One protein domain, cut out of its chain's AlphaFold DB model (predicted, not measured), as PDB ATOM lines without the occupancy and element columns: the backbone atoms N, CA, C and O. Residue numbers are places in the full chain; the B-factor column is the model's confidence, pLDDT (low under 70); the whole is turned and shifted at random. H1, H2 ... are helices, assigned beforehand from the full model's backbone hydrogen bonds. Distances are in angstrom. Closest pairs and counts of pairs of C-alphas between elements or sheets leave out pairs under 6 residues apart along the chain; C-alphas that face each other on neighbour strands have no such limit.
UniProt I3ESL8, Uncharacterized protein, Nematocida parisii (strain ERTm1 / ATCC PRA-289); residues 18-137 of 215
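What this domain is: This is residues 18 to 137 of the 215 residues of an uncharacterized protein of Nematocida parisii (strain ERTm1 / ATCC PRA-289) (UniProt I3ESL8). Two long helices, H3 and H4, lie side by side as a hairpin; H1 packs crosswise on H4, H5 makes a corner with the end of H4 and packs crosswise on H1, and H6 lies beyond H1, at the end far from H3. The short H2 sits by the hairpin, packed on H3. The printed part has 120 residues with six named helices, H1 to H6 in order, and no named strand: all helix. It is compact, with a radius of gyration of the C-alphas of 14.4 A, and spans 42 by 33 by 29 A.

Where its parts are: H1, residues 19 to 34, begins at C-alpha 19 (45.708, -4.126, 28.970) and is 22.8 A long. H2 is residues 40 to 44; H3, residues 52 to 71, is the longest at 29.0 A. H4, residues 84 to 99, measures 22.5 A, and H5, residues 101 to 112, 16.2 A. H6, residues 118 to 126, ends at C-alpha 126 (52.233, -3.320, 16.512).

How they stand to each other: H4 is the hub. It touches H3 in a helical hairpin, opposite ways at a shallow tilt of 1 degrees; the closest C-alphas, of Cys 66 and Glu 84, are 6.4 A apart. Residues 25 to 32 of H1 touch H4 at a steep tilt of 44 degrees, closest C-alphas Leu 32 and Ile 90, 6.9 A. H4 and H5 touch only at the corner, closest C-alphas Ile 97 and Leu 103, 5.0 A. H1 touches H5 with residues 21 to 26 at a steep tilt of 61 degrees, closest C-alphas Ile 22 and Ala 106, 5.6 A. H2 touches H3, closest C-alphas Phe 44 and Ser 58, 5.7 A. H6 is close to H1 but not clearly touching, closest C-alphas Ala 26 and Met 119, 7.2 A. In each of the six helices every O i to N i+4 pair is within hydrogen-bond range.

The domain as a whole: The farthest C-alphas, of Lys 72 and His 115, are 42.9 A apart. The printed part has no cut; the link from H3 to H4, residues 72 to 83, is long. The pLDDT is under 70 at residues 18 to 19, 113 to 117 and 119 to 137.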
ATOM      1  N   SER A  18      43.388  -2.134  32.682       62.22
ATOM      2  CA  SER A  18      43.109  -3.061  31.591       62.22
ATOM      3  C   SER A  18      44.214  -2.951  30.548       62.22
ATOM      4  O   SER A  18      44.567  -1.850  30.130       62.22
ATOM      5  N   TYR A  19      44.712  -4.086  30.051       68.25
ATOM      6  CA  TYR A  19      45.708  -4.126  28.970       68.25
ATOM      7  C   TYR A  19      45.287  -3.284  27.747       68.25
ATOM      8  O   TYR A  19      46.126  -2.718  27.052       68.25
ATOM      9  N   LYS A  20      43.972  -3.124  27.529       74.31
ATOM     10  CA  LYS A  20      43.399  -2.265  26.481       74.31
ATOM     11  C   LYS A  20      43.689  -0.775  26.682       74.31
ATOM     12  O   LYS A  20      43.927  -0.072  25.708       74.31
ATOM     13  N   GLU A  21      43.655  -0.290  27.923       74.88
ATOM     14  CA  GLU A  21      43.903   1.119  28.261       74.88
ATOM     15  C   GLU A  21      45.372   1.465  27.995       74.88
ATOM     16  O   GLU A  21      45.669   2.481  27.372       74.88
ATOM     17  N   ILE A  22      46.278   0.557  28.370       75.06
ATOM     18  CA  ILE A  22      47.714   0.663  28.091       75.06
ATOM     19  C   ILE A  22      47.977   0.619  26.576       75.06
ATOM     20  O   ILE A  22      48.703   1.467  26.065       75.06
ATOM     21  N   GLU A  23      47.359  -0.315  25.838       76.56
ATOM     22  CA  GLU A  23      47.497  -0.412  24.374       76.56
ATOM     23  C   GLU A  23      47.042   0.885  23.685       76.56
ATOM     24  O   GLU A  23      47.742   1.416  22.824       76.56
ATOM     25  N   GLN A  24      45.901   1.438  24.098       78.56
ATOM     26  CA  GLN A  24      45.354   2.673  23.545       78.56
ATOM     27  C   GLN A  24      46.265   3.882  23.798       78.56
ATOM     28  O   GLN A  24      46.493   4.689  22.893       78.56
ATOM     29  N   VAL A  25      46.807   4.005  25.011       84.62
ATOM     30  CA  VAL A  25      47.734   5.088  25.351       84.62
ATOM     31  C   VAL A  25      49.070   4.921  24.621       84.62
ATOM     32  O   VAL A  25      49.601   5.902  24.107       84.62
ATOM     33  N   ALA A  26      49.584   3.697  24.481       82.38
ATOM     34  CA  ALA A  26      50.818   3.428  23.742       82.38
ATOM     35  C   ALA A  26      50.700   3.786  22.245       82.38
ATOM     36  O   ALA A  26      51.603   4.418  21.689       82.38
ATOM     37  N   LEU A  27      49.568   3.463  21.598       83.06
ATOM     38  CA  LEU A  27      49.288   3.895  20.218       83.06
ATOM     39  C   LEU A  27      49.275   5.415  20.092       83.06
ATOM     40  O   LEU A  27      49.820   5.969  19.137       83.06
ATOM     41  N   TYR A  28      48.665   6.088  21.065       87.56
ATOM     42  CA  TYR A  28      48.624   7.537  21.086       87.56
ATOM     43  C   TYR A  28      50.019   8.151  21.273       87.56
ATOM     44  O   TYR A  28      50.368   9.067  20.536       87.56
ATOM     45  N   ILE A  29      50.842   7.634  22.196       86.06
ATOM     46  CA  ILE A  29      52.217   8.118  22.410       86.06
ATOM     47  C   ILE A  29      53.032   8.004  21.123       86.06
ATOM     48  O   ILE A  29      53.773   8.924  20.787       86.06
ATOM     49  N   LYS A  30      52.869   6.914  20.366       83.75
ATOM     50  CA  LYS A  30      53.523   6.774  19.062       83.75
ATOM     51  C   LYS A  30      53.076   7.869  18.088       83.75
ATOM     52  O   LYS A  30      53.924   8.567  17.547       83.75
ATOM     53  N   ALA A  31      51.767   8.075  17.926       84.81
ATOM     54  CA  ALA A  31      51.239   9.132  17.059       84.81
ATOM     55  C   ALA A  31      51.686  10.542  17.497       84.81
ATOM     56  O   ALA A  31      51.905  11.418  16.663       84.81
ATOM     57  N   LEU A  32      51.843  10.754  18.803       88.31
ATOM     58  CA  LEU A  32      52.341  11.995  19.383       88.31
ATOM     59  C   LEU A  32      53.827  12.228  19.057       88.31
ATOM     60  O   LEU A  32      54.195  13.334  18.661       88.31
ATOM     61  N   GLN A  33      54.654  11.184  19.172       86.81
ATOM     62  CA  GLN A  33      56.071  11.213  18.794       86.81
ATOM     63  C   GLN A  33      56.249  11.448  17.291       86.81
ATOM     64  O   GLN A  33      57.070  12.275  16.901       86.81
ATOM     65  N   ASP A  34      55.443  10.786  16.458       84.94
ATOM     66  CA  ASP A  34      55.447  10.974  15.003       84.94
ATOM     67  C   ASP A  34      55.048  12.418  14.622       84.94
ATOM     68  O   ASP A  34      55.538  12.969  13.637       84.94
ATOM     69  N   ALA A  35      54.214  13.072  15.439       84.19
ATOM     70  CA  ALA A  35      53.873  14.491  15.310       84.19
ATOM     71  C   ALA A  35      54.934  15.450  15.893       84.19
ATOM     72  O   ALA A  35      54.760  16.666  15.824       84.19
ATOM     73  N   GLY A  36      56.035  14.933  16.446       84.50
ATOM     74  CA  GLY A  36      57.155  15.723  16.963       84.50
ATOM     75  C   GLY A  36      57.011  16.187  18.414       84.50
ATOM     76  O   GLY A  36      57.774  17.048  18.846       84.50
ATOM     77  N   HIS A  37      56.062  15.637  19.174       86.12
ATOM     78  CA  HIS A  37      55.873  15.963  20.587       86.12
ATOM     79  C   HIS A  37      56.373  14.830  21.489       86.12
ATOM     80  O   HIS A  37      56.170  13.649  21.212       86.12
ATOM     81  N   THR A  38      57.005  15.188  22.606       82.94
ATOM     82  CA  THR A  38      57.549  14.213  23.563       82.94
ATOM     83  C   THR A  38      56.476  13.702  24.522       82.94
ATOM     84  O   THR A  38      56.417  12.509  24.813       82.94
ATOM     85  N   THR A  39      55.600  14.592  24.996       89.19
ATOM     86  CA  THR A  39      54.540  14.285  25.971       89.19
ATOM     87  C   THR A  39      53.258  15.074  25.706       89.19
ATOM     88  O   THR A  39      53.270  16.104  25.030       89.19
ATOM     89  N   ILE A  40      52.129  14.617  26.258       90.94
ATOM     90  CA  ILE A  40      50.850  15.339  26.180       90.94
ATOM     91  C   ILE A  40      50.974  16.712  26.859       90.94
ATOM     92  O   ILE A  40      50.398  17.696  26.401       90.94
ATOM     93  N   PHE A  41      51.781  16.792  27.916       92.50
ATOM     94  CA  PHE A  41      52.092  18.038  28.613       92.50
ATOM     95  C   PHE A  41      52.823  19.029  27.698       92.50
ATOM     96  O   PHE A  41      52.451  20.198  27.652       92.50
ATOM     97  N   SER A  42      53.768  18.547  26.878       91.50
ATOM     98  CA  SER A  42      54.438  19.370  25.860       91.50
ATOM     99  C   SER A  42      53.499  19.815  24.734       91.50
ATOM    100  O   SER A  42      53.625  20.932  24.245       91.50
ATOM    101  N   LEU A  43      52.528  18.977  24.348       92.75
ATOM    102  CA  LEU A  43      51.521  19.317  23.337       92.75
ATOM    103  C   LEU A  43      50.640  20.480  23.801       92.75
ATOM    104  O   LEU A  43      50.410  21.419  23.049       92.75
ATOM    105  N   PHE A  44      50.143  20.417  25.039       92.75
ATOM    106  CA  PHE A  44      49.268  21.451  25.595       92.75
ATOM    107  C   PHE A  44      50.019  22.615  26.244       92.75
ATOM    108  O   PHE A  44      49.376  23.597  26.620       92.75
ATOM    109  N   ASN A  45      51.341  22.521  26.377       91.75
ATOM    110  CA  ASN A  45      52.168  23.467  27.119       91.75
ATOM    111  C   ASN A  45      51.612  23.725  28.534       91.75
ATOM    112  O   ASN A  45      51.320  24.862  28.909       91.75
ATOM    113  N   ILE A  46      51.380  22.637  29.271       92.88
ATOM    114  CA  ILE A  46      50.831  22.635  30.635       92.88
ATOM    115  C   ILE A  46      51.696  21.783  31.558       92.88
ATOM    116  O   ILE A  46      52.358  20.849  31.108       92.88
ATOM    117  N   ASP A  47      51.600  22.041  32.859       91.88
ATOM    118  CA  ASP A  47      52.221  21.196  33.873       91.88
ATOM    119  C   ASP A  47      51.477  19.872  34.075       91.88
ATOM    120  O   ASP A  47      50.269  19.746  33.848       91.88
ATOM    121  N   ARG A  48      52.193  18.874  34.600       87.56
ATOM    122  CA  ARG A  48      51.631  17.553  34.926       87.56
ATOM    123  C   ARG A  48      50.484  17.619  35.939       87.56
ATOM    124  O   ARG A  48      49.545  16.824  35.870       87.56
ATOM    125  N   ASN A  49      50.539  18.597  36.840       89.44
ATOM    126  CA  ASN A  49      49.533  18.836  37.875       89.44
ATOM    127  C   ASN A  49      48.452  19.838  37.447       89.44
ATOM    128  O   ASN A  49      47.639  20.236  38.280       89.44
ATOM    129  N   ALA A  50      48.418  20.233  36.168       89.81
ATOM    130  CA  ALA A  50      47.445  21.190  35.664       89.81
ATOM    131  C   ALA A  50      46.006  20.761  35.978       89.81
ATOM    132  O   ALA A  50      45.610  19.591  35.865       89.81
ATOM    133  N   SER A  51      45.211  21.754  36.356       91.69
ATOM    134  CA  SER A  51      43.797  21.597  36.647       91.69
ATOM    135  C   SER A  51      43.015  21.233  35.384       91.69
ATOM    136  O   SER A  51      43.398  21.520  34.244       91.69
ATOM    137  N   ARG A  52      41.830  20.645  35.573       89.75
ATOM    138  CA  ARG A  52      40.938  20.316  34.452       89.75
ATOM    139  C   ARG A  52      40.558  21.549  33.623       89.75
ATOM    140  O   ARG A  52      40.372  21.434  32.411       89.75
ATOM    141  N   GLN A  53      40.443  22.716  34.259       92.75
ATOM    142  CA  GLN A  53      40.120  23.972  33.580       92.75
ATOM    143  C   GLN A  53      41.259  24.419  32.661       92.75
ATOM    144  O   GLN A  53      41.005  24.777  31.511       92.75
ATOM    145  N   GLU A  54      42.509  24.327  33.118       92.75
ATOM    146  CA  GLU A  54      43.692  24.660  32.314       92.75
ATOM    147  C   GLU A  54      43.843  23.725  31.115       92.75
ATOM    148  O   GLU A  54      44.021  24.193  29.990       92.75
ATOM    149  N   ILE A  55      43.657  22.418  31.328       92.44
ATOM    150  CA  ILE A  55      43.657  21.410  30.257       92.44
ATOM    151  C   ILE A  55      42.592  21.747  29.197       92.44
ATOM    152  O   ILE A  55      42.876  21.772  27.999       92.44
ATOM    153  N   THR A  56      41.368  22.066  29.631       92.94
ATOM    154  CA  THR A  56      40.251  22.423  28.734       92.94
ATOM    155  C   THR A  56      40.530  23.714  27.958       92.94
ATOM    156  O   THR A  56      40.255  23.803  26.757       92.94
ATOM    157  N   LYS A  57      41.112  24.720  28.622       94.62
ATOM    158  CA  LYS A  57      41.490  25.997  28.004       94.62
ATOM    159  C   LYS A  57      42.566  25.793  26.938       94.62
ATOM    160  O   LYS A  57      42.429  26.334  25.841       94.62
ATOM    161  N   SER A  58      43.590  24.993  27.233       93.88
ATOM    162  CA  SER A  58      44.664  24.698  26.283       93.88
ATOM    163  C   SER A  58      44.154  23.910  25.070       93.88
ATOM    164  O   SER A  58      44.404  24.300  23.929       93.88
ATOM    165  N   GLN A  59      43.319  22.889  25.290       95.00
ATOM    166  CA  GLN A  59      42.675  22.155  24.200       95.00
ATOM    167  C   GLN A  59      41.838  23.074  23.304       95.00
ATOM    168  O   GLN A  59      41.993  23.056  22.083       95.00
ATOM    169  N   SER A  60      41.002  23.931  23.889       92.62
ATOM    170  CA  SER A  60      40.199  24.888  23.122       92.62
ATOM    171  C   SER A  60      41.066  25.862  22.314       92.62
ATOM    172  O   SER A  60      40.711  26.208  21.186       92.62
ATOM    173  N   LYS A  61      42.204  26.298  22.867       95.31
ATOM    174  CA  LYS A  61      43.167  27.176  22.189       95.31
ATOM    175  C   LYS A  61      43.787  26.486  20.969       95.31
ATOM    176  O   LYS A  61      43.677  27.025  19.872       95.31
ATOM    177  N   LEU A  62      44.337  25.281  21.129       93.12
ATOM    178  CA  LEU A  62      44.953  24.526  20.028       93.12
ATOM    179  C   LEU A  62      43.953  24.194  18.915       93.12
ATOM    180  O   LEU A  62      44.263  24.320  17.733       93.12
ATOM    181  N   ILE A  63      42.719  23.827  19.271       92.25
ATOM    182  CA  ILE A  63      41.671  23.573  18.277       92.25
ATOM    183  C   ILE A  63      41.362  24.839  17.467       92.25
ATOM    184  O   ILE A  63      41.253  24.764  16.241       92.25
ATOM    185  N   LYS A  64      41.257  26.007  18.120       92.88
ATOM    186  CA  LYS A  64      41.085  27.298  17.429       92.88
ATOM    187  C   LYS A  64      42.271  27.610  16.516       92.88
ATOM    188  O   LYS A  64      42.060  28.057  15.392       92.88
ATOM    189  N   GLU A  65      43.494  27.334  16.956       92.81
ATOM    190  CA  GLU A  65      44.698  27.510  16.140       92.81
ATOM    191  C   GLU A  65      44.698  26.610  14.898       92.81
ATOM    192  O   GLU A  65      45.063  27.086  13.822       92.81
ATOM    193  N   CYS A  66      44.202  25.369  14.981       91.06
ATOM    194  CA  CYS A  66      44.009  24.514  13.802       91.06
ATOM    195  C   CYS A  66      43.040  25.145  12.789       91.06
ATOM    196  O   CYS A  66      43.339  25.191  11.595       91.06
ATOM    197  N   TYR A  67      41.900  25.675  13.252       90.75
ATOM    198  CA  TYR A  67      40.940  26.359  12.376       90.75
ATOM    199  C   TYR A  67      41.553  27.601  11.715       90.75
ATOM    200  O   TYR A  67      41.432  27.783  10.505       90.75
ATOM    201  N   ILE A  68      42.248  28.434  12.493       91.94
ATOM    202  CA  ILE A  68      42.917  29.638  11.983       91.94
ATOM    203  C   ILE A  68      43.995  29.263  10.963       91.94
ATOM    204  O   ILE A  68      44.105  29.917   9.928       91.94
ATOM    205  N   SER A  69      44.773  28.214  11.232       92.06
ATOM    206  CA  SER A  69      45.845  27.756  10.343       92.06
ATOM    207  C   SER A  69      45.288  27.274   9.009       92.06
ATOM    208  O   SER A  69      45.809  27.664   7.968       92.06
ATOM    209  N   LYS A  70      44.167  26.538   9.026       90.00
ATOM    210  CA  LYS A  70      43.457  26.133   7.806       90.00
ATOM    211  C   LYS A  70      43.008  27.340   6.984       90.00
ATOM    212  O   LYS A  70      43.289  27.401   5.794       90.00
ATOM    213  N   ILE A  71      42.333  28.302   7.618       91.31
ATOM    214  CA  ILE A  71      41.806  29.497   6.935       91.31
ATOM    215  C   ILE A  71      42.946  30.338   6.347       91.31
ATOM    216  O   ILE A  71      42.820  30.871   5.251       91.31
ATOM    217  N   LYS A  72      44.068  30.450   7.067       91.94
ATOM    218  CA  LYS A  72      45.228  31.255   6.660       91.94
ATOM    219  C   LYS A  72      46.227  30.510   5.766       91.94
ATOM    220  O   LYS A  72      47.266  31.088   5.462       91.94
ATOM    221  N   GLY A  73      45.973  29.249   5.405       88.31
ATOM    222  CA  GLY A  73      46.906  28.427   4.623       88.31
ATOM    223  C   GLY A  73      48.265  28.206   5.299       88.31
ATOM    224  O   GLY A  73      49.278  28.072   4.621       88.31
ATOM    225  N   ARG A  74      48.312  28.222   6.638       88.69
ATOM    226  CA  ARG A  74      49.537  28.015   7.427       88.69
ATOM    227  C   ARG A  74      49.678  26.550   7.827       88.69
ATOM    228  O   ARG A  74      48.697  25.807   7.861       88.69
ATOM    229  N   SER A  75      50.896  26.154   8.192       87.19
ATOM    230  CA  SER A  75      51.152  24.845   8.798       87.19
ATOM    231  C   SER A  75      50.291  24.636  10.045       87.19
ATOM    232  O   SER A  75      50.057  25.579  10.804       87.19
ATOM    233  N   MET A  76      49.843  23.399  10.268       90.75
ATOM    234  CA  MET A  76      49.110  23.041  11.482       90.75
ATOM    235  C   MET A  76      49.963  23.303  12.737       90.75
ATOM    236  O   MET A  76      51.186  23.165  12.681       90.75
ATOM    237  N   PRO A  77      49.336  23.652  13.877       86.50
ATOM    238  CA  PRO A  77      50.054  23.883  15.133       86.50
ATOM    239  C   PRO A  77      50.618  22.591  15.748       86.50
ATOM    240  O   PRO A  77      51.426  22.653  16.667       86.50
ATOM    241  N   VAL A  78      50.189  21.426  15.250       85.94
ATOM    242  CA  VAL A  78      50.591  20.098  15.720       85.94
ATOM    243  C   VAL A  78      51.047  19.284  14.516       85.94
ATOM    244  O   VAL A  78      50.253  19.061  13.602       85.94
ATOM    245  N   GLY A  79      52.306  18.836  14.540       82.50
ATOM    246  CA  GLY A  79      52.926  18.038  13.482       82.50
ATOM    247  C   GLY A  79      53.191  18.784  12.170       82.50
ATOM    248  O   GLY A  79      52.433  19.646  11.726       82.50
ATOM    249  N   LYS A  80      54.292  18.422  11.504       77.94
ATOM    250  CA  LYS A  80      54.596  18.901  10.148       77.94
ATOM    251  C   LYS A  80      53.810  18.053   9.145       77.94
ATOM    252  O   LYS A  80      53.823  16.832   9.242       77.94
ATOM    253  N   ASN A  81      53.148  18.693   8.181       81.69
ATOM    254  CA  ASN A  81      52.391  18.041   7.098       81.69
ATOM    255  C   ASN A  81      51.168  17.205   7.525       81.69
ATOM    256  O   ASN A  81      50.687  16.392   6.740       81.69
ATOM    257  N   LEU A  82      50.639  17.403   8.736       85.44
ATOM    258  CA  LEU A  82      49.389  16.757   9.136       85.44
ATOM    259  C   LEU A  82      48.175  17.470   8.540       85.44
ATOM    260  O   LEU A  82      48.133  18.702   8.456       85.44
ATOM    261  N   SER A  83      47.156  16.690   8.180       87.69
ATOM    262  CA  SER A  83      45.845  17.249   7.854       87.69
ATOM    263  C   SER A  83      45.200  17.880   9.094       87.69
ATOM    264  O   SER A  83      45.476  17.497  10.234       87.69
ATOM    265  N   GLU A  84      44.277  18.823   8.889       87.38
ATOM    266  CA  GLU A  84      43.505  19.434   9.982       87.38
ATOM    267  C   GLU A  84      42.825  18.374  10.863       87.38
ATOM    268  O   GLU A  84      42.787  18.499  12.088       87.38
ATOM    269  N   MET A  85      42.288  17.324  10.238       85.88
ATOM    270  CA  MET A  85      41.574  16.258  10.933       85.88
ATOM    271  C   MET A  85      42.516  15.425  11.808       85.88
ATOM    272  O   MET A  85      42.171  15.111  12.945       85.88
ATOM    273  N   GLU A  86      43.716  15.114  11.314       87.19
ATOM    274  CA  GLU A  86      44.733  14.378  12.070       87.19
ATOM    275  C   GLU A  86      45.277  15.208  13.232       87.19
ATOM    276  O   GLU A  86      45.300  14.723  14.363       87.19
ATOM    277  N   ALA A  87      45.608  16.481  12.994       88.25
ATOM    278  CA  ALA A  87      46.054  17.396  14.044       88.25
ATOM    279  C   ALA A  87      44.997  17.525  15.156       88.25
ATOM    280  O   ALA A  87      45.298  17.379  16.342       88.25
ATOM    281  N   LYS A  88      43.722  17.710  14.786       88.38
ATOM    282  CA  LYS A  88      42.611  17.740  15.752       88.38
ATOM    283  C   LYS A  88      42.433  16.419  16.483       88.38
ATOM    284  O   LYS A  88      42.163  16.440  17.680       88.38
ATOM    285  N   SER A  89      42.584  15.286  15.799       89.19
ATOM    286  CA  SER A  89      42.479  13.970  16.433       89.19
ATOM    287  C   SER A  89      43.540  13.791  17.521       89.19
ATOM    288  O   SER A  89      43.200  13.376  18.626       89.19
ATOM    289  N   ILE A  90      44.790  14.194  17.267       89.81
ATOM    290  CA  ILE A  90      45.872  14.149  18.266       89.81
ATOM    291  C   ILE A  90      45.538  15.028  19.482       89.81
ATOM    292  O   ILE A  90      45.700  14.590  20.624       89.81
ATOM    293  N   ILE A  91      45.018  16.236  19.253       90.69
ATOM    294  CA  ILE A  91      44.618  17.157  20.328       90.69
ATOM    295  C   ILE A  91      43.465  16.569  21.156       90.69
ATOM    296  O   ILE A  91      43.525  16.531  22.384       90.69
ATOM    297  N   VAL A  92      42.406  16.087  20.503       91.88
ATOM    298  CA  VAL A  92      41.222  15.536  21.183       91.88
ATOM    299  C   VAL A  92      41.573  14.272  21.965       91.88
ATOM    300  O   VAL A  92      41.169  14.145  23.120       91.88
ATOM    301  N   ASN A  93      42.363  13.369  21.382       89.81
ATOM    302  CA  ASN A  93      42.785  12.138  22.047       89.81
ATOM    303  C   ASN A  93      43.681  12.437  23.261       89.81
ATOM    304  O   ASN A  93      43.483  11.844  24.320       89.81
ATOM    305  N   GLY A  94      44.598  13.406  23.153       91.12
ATOM    306  CA  GLY A  94      45.424  13.844  24.284       91.12
ATOM    307  C   GLY A  94      44.586  14.392  25.439       91.12
ATOM    308  O   GLY A  94      44.791  14.027  26.596       91.12
ATOM    309  N   TYR A  95      43.573  15.203  25.127       92.62
ATOM    310  CA  TYR A  95      42.619  15.698  26.119       92.62
ATOM    311  C   TYR A  95      41.826  14.559  26.780       92.62
ATOM    312  O   TYR A  95      41.643  14.551  27.999       92.62
ATOM    313  N   GLN A  96      41.366  13.572  26.007       90.81
ATOM    314  CA  GLN A  96      40.654  12.413  26.553       90.81
ATOM    315  C   GLN A  96      41.532  11.601  27.510       90.81
ATOM    316  O   GLN A  96      41.059  11.221  28.579       90.81
ATOM    317  N   ILE A  97      42.806  11.393  27.171       91.56
ATOM    318  CA  ILE A  97      43.753  10.685  28.039       91.56
ATOM    319  C   ILE A  97      43.927  11.428  29.368       91.56
ATOM    320  O   ILE A  97      43.829  10.804  30.418       91.56
ATOM    321  N   LEU A  98      44.092  12.756  29.351       90.88
ATOM    322  CA  LEU A  98      44.257  13.542  30.582       90.88
ATOM    323  C   LEU A  98      42.981  13.672  31.424       90.88
ATOM    324  O   LEU A  98      43.060  13.874  32.639       90.88
ATOM    325  N   THR A  99      41.803  13.607  30.804       88.50
ATOM    326  CA  THR A  99      40.525  13.794  31.510       88.50
ATOM    327  C   THR A  99      39.899  12.499  32.011       88.50
ATOM    328  O   THR A  99      39.117  12.543  32.960       88.50
ATOM    329  N   GLN A 100      40.236  11.352  31.419       88.31
ATOM    330  CA  GLN A 100      39.755  10.052  31.875       88.31
ATOM    331  C   GLN A 100      40.710   9.466  32.924       88.31
ATOM    332  O   GLN A 100      41.851   9.157  32.585       88.31
ATOM    333  N   PRO A 101      40.263   9.223  34.175       87.31
ATOM    334  CA  PRO A 101      41.150   8.773  35.252       87.31
ATOM    335  C   PRO A 101      41.935   7.497  34.927       87.31
ATOM    336  O   PRO A 101      43.110   7.397  35.265       87.31
ATOM    337  N   LYS A 102      41.309   6.534  34.236       86.31
ATOM    338  CA  LYS A 102      41.956   5.265  33.870       86.31
ATOM    339  C   LYS A 102      43.059   5.446  32.826       86.31
ATOM    340  O   LYS A 102      44.143   4.900  32.990       86.31
ATOM    341  N   LEU A 103      42.798   6.245  31.788       86.50
ATOM    342  CA  LEU A 103      43.780   6.532  30.740       86.50
ATOM    343  C   LEU A 103      44.906   7.424  31.257       86.50
ATOM    344  O   LEU A 103      46.054   7.196  30.900       86.50
ATOM    345  N   ARG A 104      44.600   8.384  32.138       89.31
ATOM    346  CA  ARG A 104      45.615   9.202  32.805       89.31
ATOM    347  C   ARG A 104      46.532   8.341  33.662       89.31
ATOM    348  O   ARG A 104      47.738   8.434  33.508       89.31
ATOM    349  N   LYS A 105      45.967   7.432  34.467       86.38
ATOM    350  CA  LYS A 105      46.749   6.469  35.255       86.38
ATOM    351  C   LYS A 105      47.638   5.597  34.359       86.38
ATOM    352  O   LYS A 105      48.791   5.373  34.697       86.38
ATOM    353  N   ALA A 106      47.125   5.134  33.217       83.69
ATOM    354  CA  ALA A 106      47.912   4.374  32.245       83.69
ATOM    355  C   ALA A 106      49.024   5.203  31.595       83.69
ATOM    356  O   ALA A 106      50.128   4.709  31.404       83.69
ATOM    357  N   TYR A 107      48.750   6.465  31.285       88.69
ATOM    358  CA  TYR A 107      49.733   7.388  30.735       88.69
ATOM    359  C   TYR A 107      50.843   7.712  31.730       88.69
ATOM    360  O   TYR A 107      52.014   7.599  31.383       88.69
ATOM    361  N   ASP A 108      50.480   8.036  32.970       88.25
ATOM    362  CA  ASP A 108      51.423   8.292  34.055       88.25
ATOM    363  C   ASP A 108      52.293   7.056  34.333       88.25
ATOM    364  O   ASP A 108      53.510   7.178  34.422       88.25
ATOM    365  N   TRP A 109      51.699   5.858  34.344       85.31
ATOM    366  CA  TRP A 109      52.436   4.598  34.475       85.31
ATOM    367  C   TRP A 109      53.436   4.374  33.330       85.31
ATOM    368  O   TRP A 109      54.573   3.984  33.576       85.31
ATOM    369  N   ILE A 110      53.051   4.655  32.077       82.50
ATOM    370  CA  ILE A 110      53.972   4.527  30.933       82.50
ATOM    371  C   ILE A 110      55.130   5.531  31.022       82.50
ATOM    372  O   ILE A 110      56.230   5.224  30.572       82.50
ATOM    373  N   LEU A 111      54.898   6.723  31.572       82.81
ATOM    374  CA  LEU A 111      55.947   7.730  31.725       82.81
ATOM    375  C   LEU A 111      56.918   7.411  32.867       82.81
ATOM    376  O   LEU A 111      58.117   7.613  32.694       82.81
ATOM    377  N   ASP A 112      56.407   6.944  34.008       78.69
ATOM    378  CA  ASP A 112      57.200   6.817  35.238       78.69
ATOM    379  C   ASP A 112      57.729   5.400  35.487       78.69
ATOM    380  O   ASP A 112      58.826   5.232  36.016       78.69
ATOM    381  N   GLU A 113      56.942   4.377  35.150       67.44
ATOM    382  CA  GLU A 113      57.164   2.996  35.602       67.44
ATOM    383  C   GLU A 113      57.437   2.013  34.460       67.44
ATOM    384  O   GLU A 113      57.981   0.928  34.692       67.44
ATOM    385  N   ALA A 114      57.062   2.341  33.220       66.75
ATOM    386  CA  ALA A 114      57.307   1.429  32.113       66.75
ATOM    387  C   ALA A 114      58.807   1.286  31.839       66.75
ATOM    388  O   ALA A 114      59.553   2.259  31.731       66.75
ATOM    389  N   HIS A 115      59.237   0.035  31.666       59.06
ATOM    390  CA  HIS A 115      60.604  -0.281  31.274       59.06
ATOM    391  C   HIS A 115      60.985   0.514  30.007       59.06
ATOM    392  O   HIS A 115      60.164   0.580  29.092       59.06
ATOM    393  N   PRO A 116      62.213   1.052  29.869       63.75
ATOM    394  CA  PRO A 116      62.600   1.877  28.715       63.75
ATOM    395  C   PRO A 116      62.333   1.210  27.354       63.75
ATOM    396  O   PRO A 116      61.900   1.846  26.396       63.75
ATOM    397  N   GLN A 117      62.496  -0.114  27.296       66.00
ATOM    398  CA  GLN A 117      62.231  -0.924  26.100       66.00
ATOM    399  C   GLN A 117      60.745  -1.221  25.852       66.00
ATOM    400  O   GLN A 117      60.405  -1.818  24.836       66.00
ATOM    401  N   PHE A 118      59.830  -0.861  26.755       70.56
ATOM    402  CA  PHE A 118      58.400  -1.135  26.608       70.56
ATOM    403  C   PHE A 118      57.856  -0.540  25.307       70.56
ATOM    404  O   PHE A 118      57.224  -1.245  24.522       70.56
ATOM    405  N   MET A 119      58.168   0.731  25.033       65.38
ATOM    406  CA  MET A 119      57.731   1.402  23.807       65.38
ATOM    407  C   MET A 119      58.439   0.868  22.553       65.38
ATOM    408  O   MET A 119      57.830   0.836  21.485       65.38
ATOM    409  N   GLU A 120      59.684   0.402  22.663       66.62
ATOM    410  CA  GLU A 120      60.419  -0.237  21.558       66.62
ATOM    411  C   GLU A 120      59.837  -1.618  21.215       66.62
ATOM    412  O   GLU A 120      59.525  -1.905  20.056       66.62
ATOM    413  N   ASN A 121      59.572  -2.436  22.235       61.34
ATOM    414  CA  ASN A 121      58.914  -3.738  22.121       61.34
ATOM    415  C   ASN A 121      57.460  -3.607  21.650       61.34
ATOM    416  O   ASN A 121      56.940  -4.468  20.937       61.34
ATOM    417  N   TYR A 122      56.789  -2.519  22.026       64.56
ATOM    418  CA  TYR A 122      55.461  -2.208  21.524       64.56
ATOM    419  C   TYR A 122      55.504  -1.857  20.033       64.56
ATOM    420  O   TYR A 122      54.724  -2.419  19.258       64.56
ATOM    421  N   LYS A 123      56.442  -0.992  19.608       59.06
ATOM    422  CA  LYS A 123      56.647  -0.625  18.194       59.06
ATOM    423  C   LYS A 123      56.860  -1.869  17.329       59.06
ATOM    424  O   LYS A 123      56.159  -2.008  16.327       59.06
ATOM    425  N   SER A 124      57.723  -2.801  17.745       57.72
ATOM    426  CA  SER A 124      58.019  -4.027  16.984       57.72
ATOM    427  C   SER A 124      56.812  -4.966  16.835       57.72
ATOM    428  O   SER A 124      56.608  -5.540  15.765       57.72
ATOM    429  N   ARG A 125      55.951  -5.075  17.858       55.47
ATOM    430  CA  ARG A 125      54.752  -5.938  17.825       55.47
ATOM    431  C   ARG A 125      53.552  -5.336  17.088       55.47
ATOM    432  O   ARG A 125      52.705  -6.084  16.603       55.47
ATOM    433  N   THR A 126      53.449  -4.009  16.997       52.91
ATOM    434  CA  THR A 126      52.233  -3.320  16.512       52.91
ATOM    435  C   THR A 126      52.356  -2.637  15.154       52.91
ATOM    436  O   THR A 126      51.395  -2.006  14.720       52.91
ATOM    437  N   HIS A 127      53.443  -2.844  14.401       48.56
ATOM    438  CA  HIS A 127      53.565  -2.362  13.011       48.56
ATOM    439  C   HIS A 127      52.381  -2.735  12.085       48.56
ATOM    440  O   HIS A 127      52.212  -2.107  11.045       48.56
ATOM    441  N   LYS A 128      51.523  -3.698  12.465       50.09
ATOM    442  CA  LYS A 128      50.301  -4.075  11.732       50.09
ATOM    443  C   LYS A 128      49.008  -3.356  12.163       50.09
ATOM    444  O   LYS A 128      48.031  -3.416  11.425       50.09
ATOM    445  N   LYS A 129      48.950  -2.690  13.324       50.22
ATOM    446  CA  LYS A 129      47.735  -2.005  13.817       50.22
ATOM    447  C   LYS A 129      47.915  -0.492  13.711       50.22
ATOM    448  O   LYS A 129      48.389   0.152  14.638       50.22
ATOM    449  N   ALA A 130      47.565   0.066  12.555       50.88
ATOM    450  CA  ALA A 130      47.908   1.445  12.220       50.88
ATOM    451  C   ALA A 130      47.169   2.503  13.052       50.88
ATOM    452  O   ALA A 130      47.772   3.515  13.383       50.88
ATOM    453  N   ARG A 131      45.886   2.323  13.390       46.19
ATOM    454  CA  ARG A 131      45.095   3.327  14.123       46.19
ATOM    455  C   ARG A 131      43.942   2.624  14.833       46.19
ATOM    456  O   ARG A 131      43.063   2.090  14.166       46.19
ATOM    457  N   VAL A 132      43.931   2.609  16.165       46.66
ATOM    458  CA  VAL A 132      42.715   2.264  16.913       46.66
ATOM    459  C   VAL A 132      42.050   3.591  17.266       46.66
ATOM    460  O   VAL A 132      42.557   4.296  18.141       46.66
ATOM    461  N   PRO A 133      40.983   4.005  16.559       45.91
ATOM    462  CA  PRO A 133      40.237   5.185  16.961       45.91
ATOM    463  C   PRO A 133      39.716   4.959  18.380       45.91
ATOM    464  O   PRO A 133      39.130   3.917  18.678       45.91
ATOM    465  N   ILE A 134      39.942   5.932  19.261       50.53
ATOM    466  CA  ILE A 134      39.319   5.953  20.580       50.53
ATOM    467  C   ILE A 134      37.828   6.165  20.328       50.53
ATOM    468  O   ILE A 134      37.390   7.272  20.013       50.53
ATOM    469  N   VAL A 135      37.059   5.077  20.359       44.66
ATOM    470  CA  VAL A 135      35.622   5.111  20.098       44.66
ATOM    471  C   VAL A 135      34.966   5.856  21.253       44.66
ATOM    472  O   VAL A 135      34.747   5.310  22.333       44.66
ATOM    473  N   MET A 136      34.670   7.130  21.027       40.97
ATOM    474  CA  MET A 136      33.743   7.890  21.849       40.97
ATOM    475  C   MET A 136      32.400   7.146  21.767       40.97
ATOM    476  O   MET A 136      31.912   6.943  20.651       40.97
ATOM    477  N   PRO A 137      31.821   6.660  22.883       42.84
ATOM    478  CA  PRO A 137      30.513   6.024  22.822       42.84
ATOM    479  C   PRO A 137      29.563   7.038  22.193       42.84
ATOM    480  O   PRO A 137      29.474   8.178  22.656       42.84
TER     481      PRO A 137